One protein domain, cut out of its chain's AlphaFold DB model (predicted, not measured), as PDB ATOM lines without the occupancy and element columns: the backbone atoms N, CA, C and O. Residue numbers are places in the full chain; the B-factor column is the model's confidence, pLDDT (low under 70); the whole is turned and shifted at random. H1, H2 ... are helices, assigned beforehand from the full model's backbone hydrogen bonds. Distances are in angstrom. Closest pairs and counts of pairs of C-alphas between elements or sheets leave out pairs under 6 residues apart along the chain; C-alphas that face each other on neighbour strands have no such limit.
ATOM      1  N   TYR A   3     209.540 244.074 166.320       91.19
ATOM      2  CA  TYR A   3     210.461 243.015 165.901       91.19
ATOM      3  C   TYR A   3     210.684 242.985 164.375       91.19
ATOM      4  O   TYR A   3     211.795 243.218 163.913       91.19
ATOM      5  N   TYR A   4     209.621 242.836 163.577       90.81
ATOM      6  CA  TYR A   4     209.719 242.853 162.108       90.81
ATOM      7  C   TYR A   4     210.249 244.175 161.546       90.81
ATOM      8  O   TYR A   4     210.932 244.190 160.524       90.81
ATOM      9  N   PHE A   5     209.952 245.292 162.215       91.00
ATOM     10  CA  PHE A   5     210.520 246.582 161.842       91.00
ATOM     11  C   PHE A   5     212.047 246.592 161.989       91.00
ATOM     12  O   PHE A   5     212.735 247.014 161.063       91.00
ATOM     13  N   LEU A   6     212.567 246.101 163.117       93.88
ATOM     14  CA  LEU A   6     214.006 246.025 163.368       93.88
ATOM     15  C   LEU A   6     214.699 245.051 162.409       93.88
ATOM     16  O   LEU A   6     215.768 245.374 161.896       93.88
ATOM     17  N   LEU A   7     214.068 243.915 162.091       95.69
ATOM     18  CA  LEU A   7     214.575 242.998 161.066       95.69
ATOM     19  C   LEU A   7     214.668 243.683 159.697       95.69
ATOM     20  O   LEU A   7     215.709 243.625 159.045       95.69
ATOM     21  N   GLY A   8     213.613 244.395 159.287       95.12
ATOM     22  CA  GLY A   8     213.601 245.155 158.037       95.12
ATOM     23  C   GLY A   8     214.689 246.230 157.997       95.12
ATOM     24  O   GLY A   8     215.398 246.341 157.000       95.12
ATOM     25  N   GLN A   9     214.882 246.966 159.097       95.38
ATOM     26  CA  GLN A   9     215.962 247.948 159.215       95.38
ATOM     27  C   GLN A   9     217.353 247.315 159.133       95.38
ATOM     28  O   GLN A   9     218.213 247.852 158.438       95.38
ATOM     29  N   SER A  10     217.576 246.189 159.814       97.44
ATOM     30  CA  SER A  10     218.850 245.461 159.764       97.44
ATOM     31  C   SER A  10     219.186 245.048 158.328       97.44
ATOM     32  O   SER A  10     220.257 245.373 157.813       97.44
ATOM     33  N   ILE A  11     218.223 244.440 157.628       97.88
ATOM     34  CA  ILE A  11     218.363 244.040 156.223       97.88
ATOM     35  C   ILE A  11     218.629 245.261 155.327       97.88
ATOM     36  O   ILE A  11     219.537 245.224 154.496       97.88
ATOM     37  N   GLU A  12     217.875 246.353 155.502       97.44
ATOM     38  CA  GLU A  12     218.053 247.594 154.738       97.44
ATOM     39  C   GLU A  12     219.478 248.141 154.872       97.44
ATOM     40  O   GLU A  12     220.121 248.465 153.870       97.44
ATOM     41  N   LEU A  13     219.970 248.252 156.108       96.88
ATOM     42  CA  LEU A  13     221.286 248.806 156.405       96.88
ATOM     43  C   LEU A  13     222.402 247.918 155.855       96.88
ATOM     44  O   LEU A  13     223.298 248.437 155.189       96.88
ATOM     45  N   SER A  14     222.316 246.602 156.050       98.12
ATOM     46  CA  SER A  14     223.288 245.644 155.517       98.12
ATOM     47  C   SER A  14     223.373 245.706 153.988       98.12
ATOM     48  O   SER A  14     224.464 245.822 153.426       98.12
ATOM     49  N   LEU A  15     222.231 245.719 153.289       97.94
ATOM     50  CA  LEU A  15     222.210 245.814 151.825       97.94
ATOM     51  C   LEU A  15     222.754 247.159 151.330       97.94
ATOM     52  O   LEU A  15     223.532 247.195 150.375       97.94
ATOM     53  N   LYS A  16     222.403 248.270 151.986       97.12
ATOM     54  CA  LYS A  16     222.944 249.593 151.642       97.12
ATOM     55  C   LYS A  16     224.447 249.676 151.868       97.12
ATOM     56  O   LYS A  16     225.136 250.230 151.016       97.12
ATOM     57  N   ALA A  17     224.957 249.115 152.962       96.44
ATOM     58  CA  ALA A  17     226.389 249.072 153.240       96.44
ATOM     59  C   ALA A  17     227.138 248.299 152.144       96.44
ATOM     60  O   ALA A  17     228.120 248.803 151.594       96.44
ATOM     61  N   PHE A  18     226.616 247.136 151.739       97.44
ATOM     62  CA  PHE A  18     227.174 246.373 150.624       97.44
ATOM     63  C   PHE A  18     227.178 247.169 149.313       97.44
ATOM     64  O   PHE A  18     228.204 247.275 148.640       97.44
ATOM     65  N   LEU A  19     226.040 247.757 148.942       97.06
ATOM     66  CA  LEU A  19     225.905 248.518 147.700       97.06
ATOM     67  C   LEU A  19     226.785 249.771 147.676       97.06
ATOM     68  O   LEU A  19     227.372 250.092 146.640       97.06
ATOM     69  N   MET A  20     226.922 250.442 148.819       95.88
ATOM     70  CA  MET A  20     227.839 251.563 148.988       95.88
ATOM     71  C   MET A  20     229.286 251.115 148.775       95.88
ATOM     72  O   MET A  20     230.013 251.745 148.009       95.88
ATOM     73  N   GLY A  21     229.686 249.978 149.355       94.81
ATOM     74  CA  GLY A  21     231.009 249.398 149.122       94.81
ATOM     75  C   GLY A  21     231.248 248.949 147.673       94.81
ATOM     76  O   GLY A  21     232.388 248.875 147.212       94.81
ATOM     77  N   ARG A  22     230.177 248.690 146.912       95.25
ATOM     78  CA  ARG A  22     230.209 248.436 145.461       95.25
ATOM     79  C   ARG A  22     230.123 249.714 144.617       95.25
ATOM     80  O   ARG A  22     229.908 249.620 143.407       95.25
ATOM     81  N   GLY A  23     230.281 250.886 145.229       94.38
ATOM     82  CA  GLY A  23     230.386 252.174 144.547       94.38
ATOM     83  C   GLY A  23     229.057 252.858 144.227       94.38
ATOM     84  O   GLY A  23     229.062 253.813 143.455       94.38
ATOM     85  N   ILE A  24     227.918 252.410 144.778       95.56
ATOM     86  CA  ILE A  24     226.671 253.180 144.656       95.56
ATOM     87  C   ILE A  24     226.739 254.392 145.598       95.56
ATOM     88  O   ILE A  24     226.913 254.212 146.806       95.56
ATOM     89  N   PRO A  25     226.567 255.629 145.098       94.12
ATOM     90  CA  PRO A  25     226.613 256.811 145.943       94.12
ATOM     91  C   PRO A  25     225.415 256.861 146.897       94.12
ATOM     92  O   PRO A  25     224.293 256.472 146.559       94.12
ATOM     93  N   LEU A  26     225.628 257.435 148.083       92.56
ATOM     94  CA  LEU A  26     224.597 257.567 149.119       92.56
ATOM     95  C   LEU A  26     223.331 258.288 148.619       92.56
ATOM     96  O   LEU A  26     222.216 257.976 149.040       92.56
ATOM     97  N   THR A  27     223.486 259.240 147.696       93.69
ATOM     98  CA  THR A  27     222.371 259.964 147.074       93.69
ATOM     99  C   THR A  27     221.459 259.041 146.267       93.69
ATOM    100  O   THR A  27     220.240 259.193 146.344       93.69
ATOM    101  N   GLU A  28     222.017 258.066 145.547       93.12
ATOM    102  CA  GLU A  28     221.248 257.071 144.798       93.12
ATOM    103  C   GLU A  28     220.600 256.058 145.749       93.12
ATOM    104  O   GLU A  28     219.400 255.811 145.635       93.12
ATOM    105  N   LEU A  29     221.329 255.569 146.762       93.31
ATOM    106  CA  LEU A  29     220.767 254.694 147.806       93.31
ATOM    107  C   LEU A  29     219.551 255.322 148.496       93.31
ATOM    108  O   LEU A  29     218.563 254.640 148.767       93.31
ATOM    109  N   ARG A  30     219.590 256.635 148.741       90.06
ATOM    110  CA  ARG A  30     218.482 257.362 149.365       90.06
ATOM    111  C   ARG A  30     217.325 257.641 148.407       90.06
ATOM    112  O   ARG A  30     216.179 257.489 148.812       90.06
ATOM    113  N   LYS A  31     217.605 258.112 147.187       90.25
ATOM    114  CA  LYS A  31     216.566 258.601 146.261       90.25
ATOM    115  C   LYS A  31     215.927 257.496 145.426       90.25
ATOM    116  O   LYS A  31     214.727 257.550 145.198       90.25
ATOM    117  N   LYS A  32     216.725 256.541 144.946       90.38
ATOM    118  CA  LYS A  32     216.282 255.495 144.017       90.38
ATOM    119  C   LYS A  32     215.784 254.254 144.749       90.38
ATOM    120  O   LYS A  32     214.747 253.724 144.383       90.38
ATOM    121  N   TYR A  33     216.510 253.816 145.777       91.94
ATOM    122  CA  TYR A  33     216.171 252.594 146.515       91.94
ATOM    123  C   TYR A  33     215.345 252.882 147.774       91.94
ATOM    124  O   TYR A  33     214.384 252.177 148.064       91.94
ATOM    125  N   GLY A  34     215.672 253.943 148.520       90.62
ATOM    126  CA  GLY A  34     214.883 254.354 149.683       90.62
ATOM    127  C   GLY A  34     214.782 253.237 150.727       90.62
ATOM    128  O   GLY A  34     215.805 252.808 151.254       90.62
ATOM    129  N   HIS A  35     213.559 252.789 151.021       90.62
ATOM    130  CA  HIS A  35     213.253 251.701 151.964       90.62
ATOM    131  C   HIS A  35     212.780 250.415 151.260       90.62
ATOM    132  O   HIS A  35     212.237 249.516 151.900       90.62
ATOM    133  N   ASP A  36     212.939 250.330 149.936       94.19
ATOM    134  CA  ASP A  36     212.514 249.174 149.152       94.19
ATOM    135  C   ASP A  36     213.531 248.029 149.286       94.19
ATOM    136  O   ASP A  36     214.557 247.982 148.600       94.19
ATOM    137  N   LEU A  37     213.237 247.094 150.194       95.62
ATOM    138  CA  LEU A  37     214.083 245.924 150.445       95.62
ATOM    139  C   LEU A  37     214.230 245.028 149.210       95.62
ATOM    140  O   LEU A  37     215.291 244.436 149.017       95.62
ATOM    141  N   LYS A  38     213.197 244.939 148.362       95.38
ATOM    142  CA  LYS A  38     213.241 244.123 147.146       95.38
ATOM    143  C   LYS A  38     214.224 244.730 146.152       95.38
ATOM    144  O   LYS A  38     215.115 244.032 145.677       95.38
ATOM    145  N   ALA A  39     214.101 246.030 145.882       96.06
ATOM    146  CA  ALA A  39     214.995 246.727 144.962       96.06
ATOM    147  C   ALA A  39     216.456 246.693 145.443       96.06
ATOM    148  O   ALA A  39     217.366 246.484 144.641       96.06
ATOM    149  N   LEU A  40     216.685 246.852 146.753       97.62
ATOM    150  CA  LEU A  40     218.015 246.729 147.353       97.62
ATOM    151  C   LEU A  40     218.595 245.318 147.185       97.62
ATOM    152  O   LEU A  40     219.763 245.179 146.819       97.62
ATOM    153  N   LEU A  41     217.798 244.275 147.438       97.75
ATOM    154  CA  LEU A  41     218.242 242.887 147.318       97.75
ATOM    155  C   LEU A  41     218.545 242.515 145.862       97.75
ATOM    156  O   LEU A  41     219.577 241.896 145.595       97.75
ATOM    157  N   ASP A  42     217.678 242.906 144.928       97.38
ATOM    158  CA  ASP A  42     217.848 242.640 143.498       97.38
ATOM    159  C   ASP A  42     219.144 243.280 142.972       97.38
ATOM    160  O   ASP A  42     219.966 242.601 142.346       97.38
ATOM    161  N   GLU A  43     219.386 244.554 143.301       97.81
ATOM    162  CA  GLU A  43     220.623 245.246 142.922       97.81
ATOM    163  C   GLU A  43     221.851 244.623 143.601       97.81
ATOM    164  O   GLU A  43     222.886 244.414 142.962       97.81
ATOM    165  N   ALA A  44     221.763 244.268 144.887       97.62
ATOM    166  CA  ALA A  44     222.876 243.642 145.595       97.62
ATOM    167  C   ALA A  44     223.248 242.294 144.959       97.62
ATOM    168  O   ALA A  44     224.428 242.008 144.726       97.62
ATOM    169  N   ARG A  45     222.250 241.478 144.598       97.19
ATOM    170  CA  ARG A  45     222.460 240.217 143.876       97.19
ATOM    171  C   ARG A  45     223.089 240.450 142.507       97.19
ATOM    172  O   ARG A  45     224.049 239.751 142.176       97.19
ATOM    173  N   HIS A  46     222.621 241.446 141.754       97.25
ATOM    174  CA  HIS A  46     223.226 241.838 140.478       97.25
ATOM    175  C   HIS A  46     224.713 242.204 140.641       97.25
ATOM    176  O   HIS A  46     225.557 241.805 139.838       97.25
ATOM    177  N   ARG A  47     225.067 242.846 141.761       96.81
ATOM    178  CA  ARG A  47     226.448 243.189 142.141       96.81
ATOM    179  C   ARG A  47     227.204 242.086 142.881       96.81
ATOM    180  O   ARG A  47     228.197 242.358 143.557       96.81
ATOM    181  N   LYS A  48     226.790 240.830 142.699       96.56
ATOM    182  CA  LYS A  48     227.460 239.632 143.222       96.56
ATOM    183  C   LYS A  48     227.471 239.541 144.754       96.56
ATOM    184  O   LYS A  48     228.447 239.049 145.320       96.56
ATOM    185  N   LEU A  49     226.379 239.928 145.423       97.25
ATOM    186  CA  LEU A  49     226.172 239.672 146.862       97.25
ATOM    187  C   LEU A  49     226.495 238.218 147.244       97.25
ATOM    188  O   LEU A  49     227.114 237.977 148.273       97.25
ATOM    189  N   GLY A  50     226.176 237.269 146.356       95.75
ATOM    190  CA  GLY A  50     226.453 235.839 146.512       95.75
ATOM    191  C   GLY A  50     227.922 235.444 146.720       95.75
ATOM    192  O   GLY A  50     228.176 234.278 147.013       95.75
ATOM    193  N   ILE A  51     228.884 236.352 146.520       95.31
ATOM    194  CA  ILE A  51     230.297 236.120 146.859       95.31
ATOM    195  C   ILE A  51     230.523 236.268 148.365       95.31
ATOM    196  O   ILE A  51     231.256 235.468 148.934       95.31
ATOM    197  N   GLU A  52     229.885 237.255 148.993       96.19
ATOM    198  CA  GLU A  52     230.067 237.548 150.418       96.19
ATOM    199  C   GLU A  52     229.022 236.801 151.270       96.19
ATOM    200  O   GLU A  52     229.363 236.233 152.299       96.19
ATOM    201  N   VAL A  53     227.760 236.725 150.818       96.44
ATOM    202  CA  VAL A  53     226.653 236.100 151.569       96.44
ATOM    203  C   VAL A  53     225.833 235.167 150.687       96.44
ATOM    204  O   VAL A  53     225.365 235.544 149.612       96.44
ATOM    205  N   LYS A  54     225.594 233.941 151.162       94.94
ATOM    206  CA  LYS A  54     224.701 232.978 150.506       94.94
ATOM    207  C   LYS A  54     223.288 233.089 151.074       94.94
ATOM    208  O   LYS A  54     223.042 232.709 152.218       94.94
ATOM    209  N   LEU A  55     222.368 233.561 150.236       95.69
ATOM    210  CA  LEU A  55     220.927 233.540 150.475       95.69
ATOM    211  C   LEU A  55     220.275 232.598 149.465       95.69
ATOM    212  O   LEU A  55     220.505 232.729 148.258       95.69
ATOM    213  N   ASP A  56     219.466 231.663 149.950       95.19
ATOM    214  CA  ASP A  56     218.638 230.828 149.081       95.19
ATOM    215  C   ASP A  56     217.344 231.557 148.660       95.19
ATOM    216  O   ASP A  56     217.110 232.730 148.983       95.19
ATOM    217  N   ASN A  57     216.501 230.863 147.896       95.38
ATOM    218  CA  ASN A  57     215.239 231.414 147.404       95.38
ATOM    219  C   ASN A  57     214.245 231.720 148.534       95.38
ATOM    220  O   ASN A  57     213.468 232.666 148.408       95.38
ATOM    221  N   THR A  58     214.289 230.968 149.633       96.25
ATOM    222  CA  THR A  58     213.413 231.149 150.794       96.25
ATOM    223  C   THR A  58     213.751 232.448 151.517       96.25
ATOM    224  O   THR A  58     212.857 233.261 151.752       96.25
ATOM    225  N   HIS A  59     215.039 232.711 151.757       96.75
ATOM    226  CA  HIS A  59     215.498 233.982 152.328       96.75
ATOM    227  C   HIS A  59     215.050 235.166 151.459       96.75
ATOM    228  O   HIS A  59     214.521 236.159 151.953       96.75
ATOM    229  N   CYS A  60     215.197 235.051 150.136       95.94
ATOM    230  CA  CYS A  60     214.815 236.123 149.214       95.94
ATOM    231  C   CYS A  60     213.302 236.377 149.202       95.94
ATOM    232  O   CYS A  60     212.874 237.531 149.193       95.94
ATOM    233  N   ALA A  61     212.495 235.314 149.229       94.88
ATOM    234  CA  ALA A  61     211.042 235.423 149.303       94.88
ATOM    235  C   ALA A  61     210.592 236.092 150.611       94.88
ATOM    236  O   ALA A  61     209.721 236.962 150.590       94.88
ATOM    237  N   VAL A  62     211.229 235.743 151.730       94.94
ATOM    238  CA  VAL A  62     210.948 236.332 153.044       94.94
ATOM    239  C   VAL A  62     211.334 237.808 153.101       94.94
ATOM    240  O   VAL A  62     210.518 238.620 153.534       94.94
ATOM    241  N   ILE A  63     212.516 238.187 152.603       95.50
ATOM    242  CA  ILE A  63     212.933 239.598 152.522       95.50
ATOM    243  C   ILE A  63     211.948 240.403 151.667       95.50
ATOM    244  O   ILE A  63     211.567 241.514 152.037       95.50
ATOM    245  N   HIS A  64     211.499 239.842 150.542       93.50
ATOM    246  CA  HIS A  64     210.515 240.495 149.685       93.50
ATOM    247  C   HIS A  64     209.172 240.684 150.405       93.50
ATOM    248  O   HIS A  64     208.645 241.795 150.416       93.50
ATOM    249  N   MET A  65     208.646 239.643 151.057       91.62
ATOM    250  CA  MET A  65     207.388 239.722 151.807       91.62
ATOM    251  C   MET A  65     207.476 240.728 152.964       91.62
ATOM    252  O   MET A  65     206.586 241.562 153.127       91.62
ATOM    253  N   LEU A  66     208.586 240.718 153.708       91.25
ATOM    254  CA  LEU A  66     208.869 241.702 154.753       91.25
ATOM    255  C   LEU A  66     208.895 243.130 154.188       91.25
ATOM    256  O   LEU A  66     208.337 244.048 154.788       91.25
ATOM    257  N   GLY A  67     209.511 243.304 153.015       88.81
ATOM    258  CA  GLY A  67     209.630 244.577 152.307       88.81
ATOM    259  C   GLY A  67     208.289 245.223 151.966       88.81
ATOM    260  O   GLY A  67     208.171 246.442 152.079       88.81
ATOM    261  N   ILE A  68     207.268 244.432 151.622       87.06
ATOM    262  CA  ILE A  68     205.922 244.937 151.292       87.06
ATOM    263  C   ILE A  68     205.324 245.698 152.488       87.06
ATOM    264  O   ILE A  68     204.891 246.846 152.360       87.06
ATOM    265  N   GLU A  69     205.339 245.082 153.669       83.81
ATOM    266  CA  GLU A  69     204.770 245.671 154.888       83.81
ATOM    267  C   GLU A  69     205.682 246.763 155.487       83.81
ATOM    268  O   GLU A  69     205.200 247.748 156.068       83.81
ATOM    269  N   TYR A  70     207.000 246.622 155.303       81.69
ATOM    270  CA  TYR A  70     208.014 247.587 155.732       81.69
ATOM    271  C   TYR A  70     207.927 248.907 154.951       81.69
ATOM    272  O   TYR A  70     207.855 249.976 155.563       81.69
ATOM    273  N   LEU A  71     207.816 248.844 153.619       77.94
ATOM    274  CA  LEU A  71     207.654 250.016 152.753       77.94
ATOM    275  C   LEU A  71     206.367 250.790 153.082       77.94
ATOM    276  O   LEU A  71     206.360 252.021 153.118       77.94
ATOM    277  N   GLY A  72     205.287 250.070 153.405       75.25
ATOM    278  CA  GLY A  72     204.013 250.654 153.831       75.25
ATOM    279  C   GLY A  72     204.029 251.301 155.224       75.25
ATOM    280  O   GLY A  72     202.995 251.823 155.652       75.25
ATOM    281  N   LYS A  73     205.162 251.246 155.947       76.44
ATOM    282  CA  LYS A  73     205.322 251.655 157.357       76.44
ATOM    283  C   LYS A  73     204.290 251.022 158.301       76.44
ATOM    284  O   LYS A  73     204.025 251.546 159.385       76.44
ATOM    285  N   ARG A  74     203.712 249.877 157.924       68.75
ATOM    286  CA  ARG A  74     202.636 249.213 158.684       68.75
ATOM    287  C   ARG A  74     203.128 248.607 159.989       68.75
ATOM    288  O   ARG A  74     202.360 248.433 160.929       68.75
ATOM    289  N   PHE A  75     204.430 248.355 160.095       66.88
ATOM    290  CA  PHE A  75     205.031 247.954 161.360       66.88
ATOM    291  C   PHE A  75     205.119 249.088 162.388       66.88
ATOM    292  O   PHE A  75     205.149 248.786 163.585       66.88
ATOM    293  N   GLN A  76     205.138 250.346 161.934       68.75
ATOM    294  CA  GLN A  76     205.244 251.546 162.770       68.75
ATOM    295  C   GLN A  76     203.876 252.148 163.106       68.75
ATOM    296  O   GLN A  76     203.672 252.613 164.222       68.75
ATOM    297  N   TYR A  77     202.932 252.113 162.162       72.62
ATOM    298  CA  TYR A  77     201.602 252.699 162.321       72.62
ATOM    299  C   TYR A  77     200.523 251.640 162.110       72.62
ATOM    300  O   TYR A  77     200.522 250.955 161.085       72.62
ATOM    301  N   MET A  78     199.588 251.520 163.060       65.00
ATOM    302  CA  MET A  78     198.436 250.628 162.906       65.00
ATOM    303  C   MET A  78     197.663 250.985 161.634       65.00
ATOM    304  O   MET A  78     197.250 252.127 161.438       65.00
ATOM    305  N   ARG A  79     197.448 249.985 160.777       67.94
ATOM    306  CA  ARG A  79     196.543 250.062 159.629       67.94
ATOM    307  C   ARG A  79     195.619 248.854 159.640       67.94
ATOM    308  O   ARG A  79     196.101 247.728 159.747       67.94
ATOM    309  N   SER A  80     194.322 249.096 159.484       66.19
ATOM    310  CA  SER A  80     193.309 248.046 159.342       66.19
ATOM    311  C   SER A  80     193.535 247.222 158.069       66.19
ATOM    312  O   SER A  80     193.953 247.763 157.045       66.19
ATOM    313  N   GLY A  81     193.251 245.920 158.132       72.31
ATOM    314  CA  GLY A  81     193.372 244.981 157.012       72.31
ATOM    315  C   GLY A  81     194.210 243.747 157.354       72.31
ATOM    316  O   GLY A  81     194.823 243.680 158.418       72.31
ATOM    317  N   MET A  82     194.250 242.775 156.439       68.38
ATOM    318  CA  MET A  82     195.123 241.606 156.580       68.38
ATOM    319  C   MET A  82     196.596 242.018 156.456       68.38
ATOM    320  O   MET A  82     196.942 242.973 155.750       68.38
ATOM    321  N   MET A  83     197.450 241.317 157.195       74.12
ATOM    322  CA  MET A  83     198.898 241.486 157.182       74.12
ATOM    323  C   MET A  83     199.524 240.151 156.817       74.12
ATOM    324  O   MET A  83     199.209 239.137 157.442       74.12
ATOM    325  N   TYR A  84     200.408 240.160 155.827       75.75
ATOM    326  CA  TYR A  84     201.153 238.968 155.444       75.75
ATOM    327  C   TYR A  84     202.519 239.030 156.110       75.75
ATOM    328  O   TYR A  84     203.420 239.734 155.657       75.75
ATOM    329  N   LEU A  85     202.638 238.339 157.241       83.56
ATOM    330  CA  LEU A  85     203.905 238.209 157.944       83.56
ATOM    331  C   LEU A  85     204.660 237.001 157.389       83.56
ATOM    332  O   LEU A  85     204.069 235.922 157.301       83.56
ATOM    333  N   PRO A  86     205.941 237.163 157.024       88.12
ATOM    334  CA  PRO A  86     206.770 236.018 156.708       88.12
ATOM    335  C   PRO A  86     207.046 235.205 157.972       88.12
ATOM    336  O   PRO A  86     206.822 235.665 159.094       88.12
ATOM    337  N   ASP A  87     207.594 234.011 157.778       92.81
ATOM    338  CA  ASP A  87     208.145 233.235 158.877       92.81
ATOM    339  C   ASP A  87     209.212 234.055 159.631       92.81
ATOM    340  O   ASP A  87     210.177 234.553 159.039       92.81
ATOM    341  N   ALA A  88     208.996 234.235 160.936       91.50
ATOM    342  CA  ALA A  88     209.831 235.075 161.787       91.50
ATOM    343  C   ALA A  88     211.267 234.548 161.883       91.50
ATOM    344  O   ALA A  88     212.207 235.339 161.830       91.50
ATOM    345  N   TRP A  89     211.424 233.225 161.967       95.69
ATOM    346  CA  TRP A  89     212.725 232.580 162.085       95.69
ATOM    347  C   TRP A  89     213.557 232.821 160.828       95.69
ATOM    348  O   TRP A  89     214.702 233.254 160.914       95.69
ATOM    349  N   ILE A  90     212.963 232.636 159.649       96.25
ATOM    350  CA  ILE A  90     213.672 232.855 158.381       96.25
ATOM    351  C   ILE A  90     213.981 234.344 158.169       96.25
ATOM    352  O   ILE A  90     215.011 234.689 157.585       96.25
ATOM    353  N   ALA A  91     213.118 235.249 158.640       95.44
ATOM    354  CA  ALA A  91     213.370 236.688 158.560       95.44
ATOM    355  C   ALA A  91     214.560 237.104 159.439       95.44
ATOM    356  O   ALA A  91     215.409 237.879 158.997       95.44
ATOM    357  N   GLU A  92     214.643 236.559 160.651       97.69
ATOM    358  CA  GLU A  92     215.775 236.754 161.555       97.69
ATOM    359  C   GLU A  92     217.055 236.125 161.008       97.69
ATOM    360  O   GLU A  92     218.080 236.801 160.925       97.69
ATOM    361  N   GLU A  93     216.988 234.884 160.523       97.62
ATOM    362  CA  GLU A  93     218.117 234.215 159.875       97.62
ATOM    363  C   GLU A  93     218.632 235.030 158.676       97.62
ATOM    364  O   GLU A  93     219.838 235.211 158.513       97.62
ATOM    365  N   SER A  94     217.728 235.590 157.866       97.62
ATOM    366  CA  SER A  94     218.082 236.461 156.738       97.62
ATOM    367  C   SER A  94     218.809 237.727 157.187       97.62
ATOM    368  O   SER A  94     219.790 238.125 156.554       97.62
ATOM    369  N   ALA A  95     218.339 238.362 158.265       97.75
ATOM    370  CA  ALA A  95     218.969 239.554 158.823       97.75
ATOM    371  C   ALA A  95     220.374 239.238 159.357       97.75
ATOM    372  O   ALA A  95     221.324 239.918 158.967       97.75
ATOM    373  N   ASN A  96     220.515 238.170 160.147       97.75
ATOM    374  CA  ASN A  96     221.786 237.751 160.743       97.75
ATOM    375  C   ASN A  96     222.810 237.357 159.672       97.75
ATOM    376  O   ASN A  96     223.936 237.850 159.676       97.75
ATOM    377  N   ARG A  97     222.404 236.556 158.675       97.50
ATOM    378  CA  ARG A  97     223.271 236.183 157.544       97.50
ATOM    379  C   ARG A  97     223.810 237.397 156.799       97.50
ATOM    380  O   ARG A  97     224.962 237.388 156.368       97.50
ATOM    381  N   LEU A  98     222.979 238.422 156.610       97.81
ATOM    382  CA  LEU A  98     223.391 239.655 155.949       97.81
ATOM    383  C   LEU A  98     224.324 240.487 156.829       97.81
ATOM    384  O   LEU A  98     225.356 240.924 156.329       97.81
ATOM    385  N   SER A  99     223.987 240.720 158.101       96.81
ATOM    386  CA  SER A  99     224.809 241.556 158.985       96.81
ATOM    387  C   SER A  99     226.172 240.934 159.277       96.81
ATOM    388  O   SER A  99     227.185 241.618 159.161       96.81
ATOM    389  N   GLU A 100     226.211 239.640 159.596       96.31
ATOM    390  CA  GLU A 100     227.452 238.926 159.917       96.31
ATOM    391  C   GLU A 100     228.267 238.649 158.651       96.31
ATOM    392  O   GLU A 100     229.460 238.937 158.582       96.31
ATOM    393  N   GLY A 101     227.619 238.153 157.593       96.00
ATOM    394  CA  GLY A 101     228.316 237.776 156.365       96.00
ATOM    395  C   GLY A 101     228.904 238.965 155.592       96.00
ATOM    396  O   GLY A 101     229.865 238.799 154.842       96.00
ATOM    397  N   LEU A 102     228.372 240.176 155.782       96.69
ATOM    398  CA  LEU A 102     228.916 241.397 155.181       96.69
ATOM    399  C   LEU A 102     229.918 242.130 156.073       96.69
ATOM    400  O   LEU A 102     230.504 243.114 155.619       96.69
ATOM    401  N   GLU A 103     230.148 241.681 157.304       94.81
ATOM    402  CA  GLU A 103     231.011 242.379 158.257       94.81
ATOM    403  C   GLU A 103     232.437 242.548 157.706       94.81
ATOM    404  O   GLU A 103     232.942 243.667 157.575       94.81
ATOM    405  N   GLU A 104     233.067 241.445 157.298       93.56
ATOM    406  CA  GLU A 104     234.433 241.447 156.762       93.56
ATOM    407  C   GLU A 104     234.540 242.184 155.420       93.56
ATOM    408  O   GLU A 104     235.547 242.840 155.130       93.56
ATOM    409  N   TYR A 105     233.484 242.130 154.603       94.88
ATOM    410  CA  TYR A 105     233.389 242.924 153.381       94.88
ATOM    411  C   TYR A 105     233.420 244.423 153.697       94.88
ATOM    412  O   TYR A 105     234.253 245.158 153.163       94.88
ATOM    413  N   CYS A 106     232.545 244.876 154.595       93.62
ATOM    414  CA  CYS A 106     232.426 246.281 154.961       93.62
ATOM    415  C   CYS A 106     233.715 246.806 155.603       93.62
ATOM    416  O   CYS A 106     234.184 247.883 155.226       93.62
ATOM    417  N   LYS A 107     234.352 246.032 156.494       93.50
ATOM    418  CA  LYS A 107     235.658 246.383 157.082       93.50
ATOM    419  C   LYS A 107     236.740 246.557 156.020       93.50
ATOM    420  O   LYS A 107     237.525 247.497 156.088       93.50
ATOM    421  N   ARG A 108     236.783 245.667 155.023       93.50
ATOM    422  CA  ARG A 108     237.767 245.718 153.932       93.50
ATOM    423  C   ARG A 108     237.600 246.957 153.057       93.50
ATOM    424  O   ARG A 108     238.601 247.550 152.669       93.50
ATOM    425  N   VAL A 109     236.362 247.334 152.746       91.31
ATOM    426  CA  VAL A 109     236.071 248.482 151.874       91.31
ATOM    427  C   VAL A 109     236.186 249.823 152.610       91.31
ATOM    428  O   VAL A 109     236.518 250.826 151.990       91.31
ATOM    429  N   THR A 110     235.981 249.842 153.929       83.62
ATOM    430  CA  THR A 110     236.013 251.065 154.757       83.62
ATOM    431  C   THR A 110     237.403 251.364 155.332       83.62
ATOM    432  O   THR A 110     237.517 252.173 156.245       83.62
ATOM    433  N   LYS A 111     238.479 250.729 154.842       61.31
ATOM    434  CA  LYS A 111     239.844 251.092 155.257       61.31
ATOM    435  C   LYS A 111     240.174 252.518 154.796       61.31
ATOM    436  O   LYS A 111     240.577 252.725 153.654       61.31
TER     437      LYS A 111
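AT A GLANCE: This is residues 3 to 111 of the 112 residues of an uncharacterized protein of Gammaproteobacteria bacterium HGW-Gammaproteobacteria-1 (UniProt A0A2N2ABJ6). A long helix, H1, forms the core of an all-helix body, with H3 and H5 alongside, H4 crossing its first part, H2 and H6 near its last; loop residues 77 to 82 stick out. The 109 printed residues hold six named helices, H1 to H6 in order, no named strand; the whole is compact, radius of gyration of the C-alphas 13.6 A, spans 46 by 29 by 21 A.

HOW THE PARTS SIT: H1, residues 3 to 21, is the hub, touching H2, residues 26 to 33, H3, 37 to 46, H4, 57 to 71, H5, 88 to 101, and H6, 103 to 109. H5 runs the same way at 28 degrees, a shallow tilt; closest C-alphas Ile 11 and Ala 95, 5.2 A. H3 and H4 form a hairpin; closest C-alphas Leu 37 and Gly 67, 5.0 A. Every O i to N i+4 pair is within hydrogen-bond range in H1, H3, H5 and H6; 3 of 4 in H2, 10 of 11 in H4.

IN THESE COORDINATES: H1 spans 27.3 A from C-alpha 3 (210.461, 243.015, 165.901); H4 20.8 A; H5 19.5 A. H6 ends at C-alpha 109 (236.071, 248.482, 151.874).

THE WHOLE: The printed part has no cut. The H4 to H5 link is long. Residues 74 to 76, 78 to 80, 82 and 111 have pLDDT under 70.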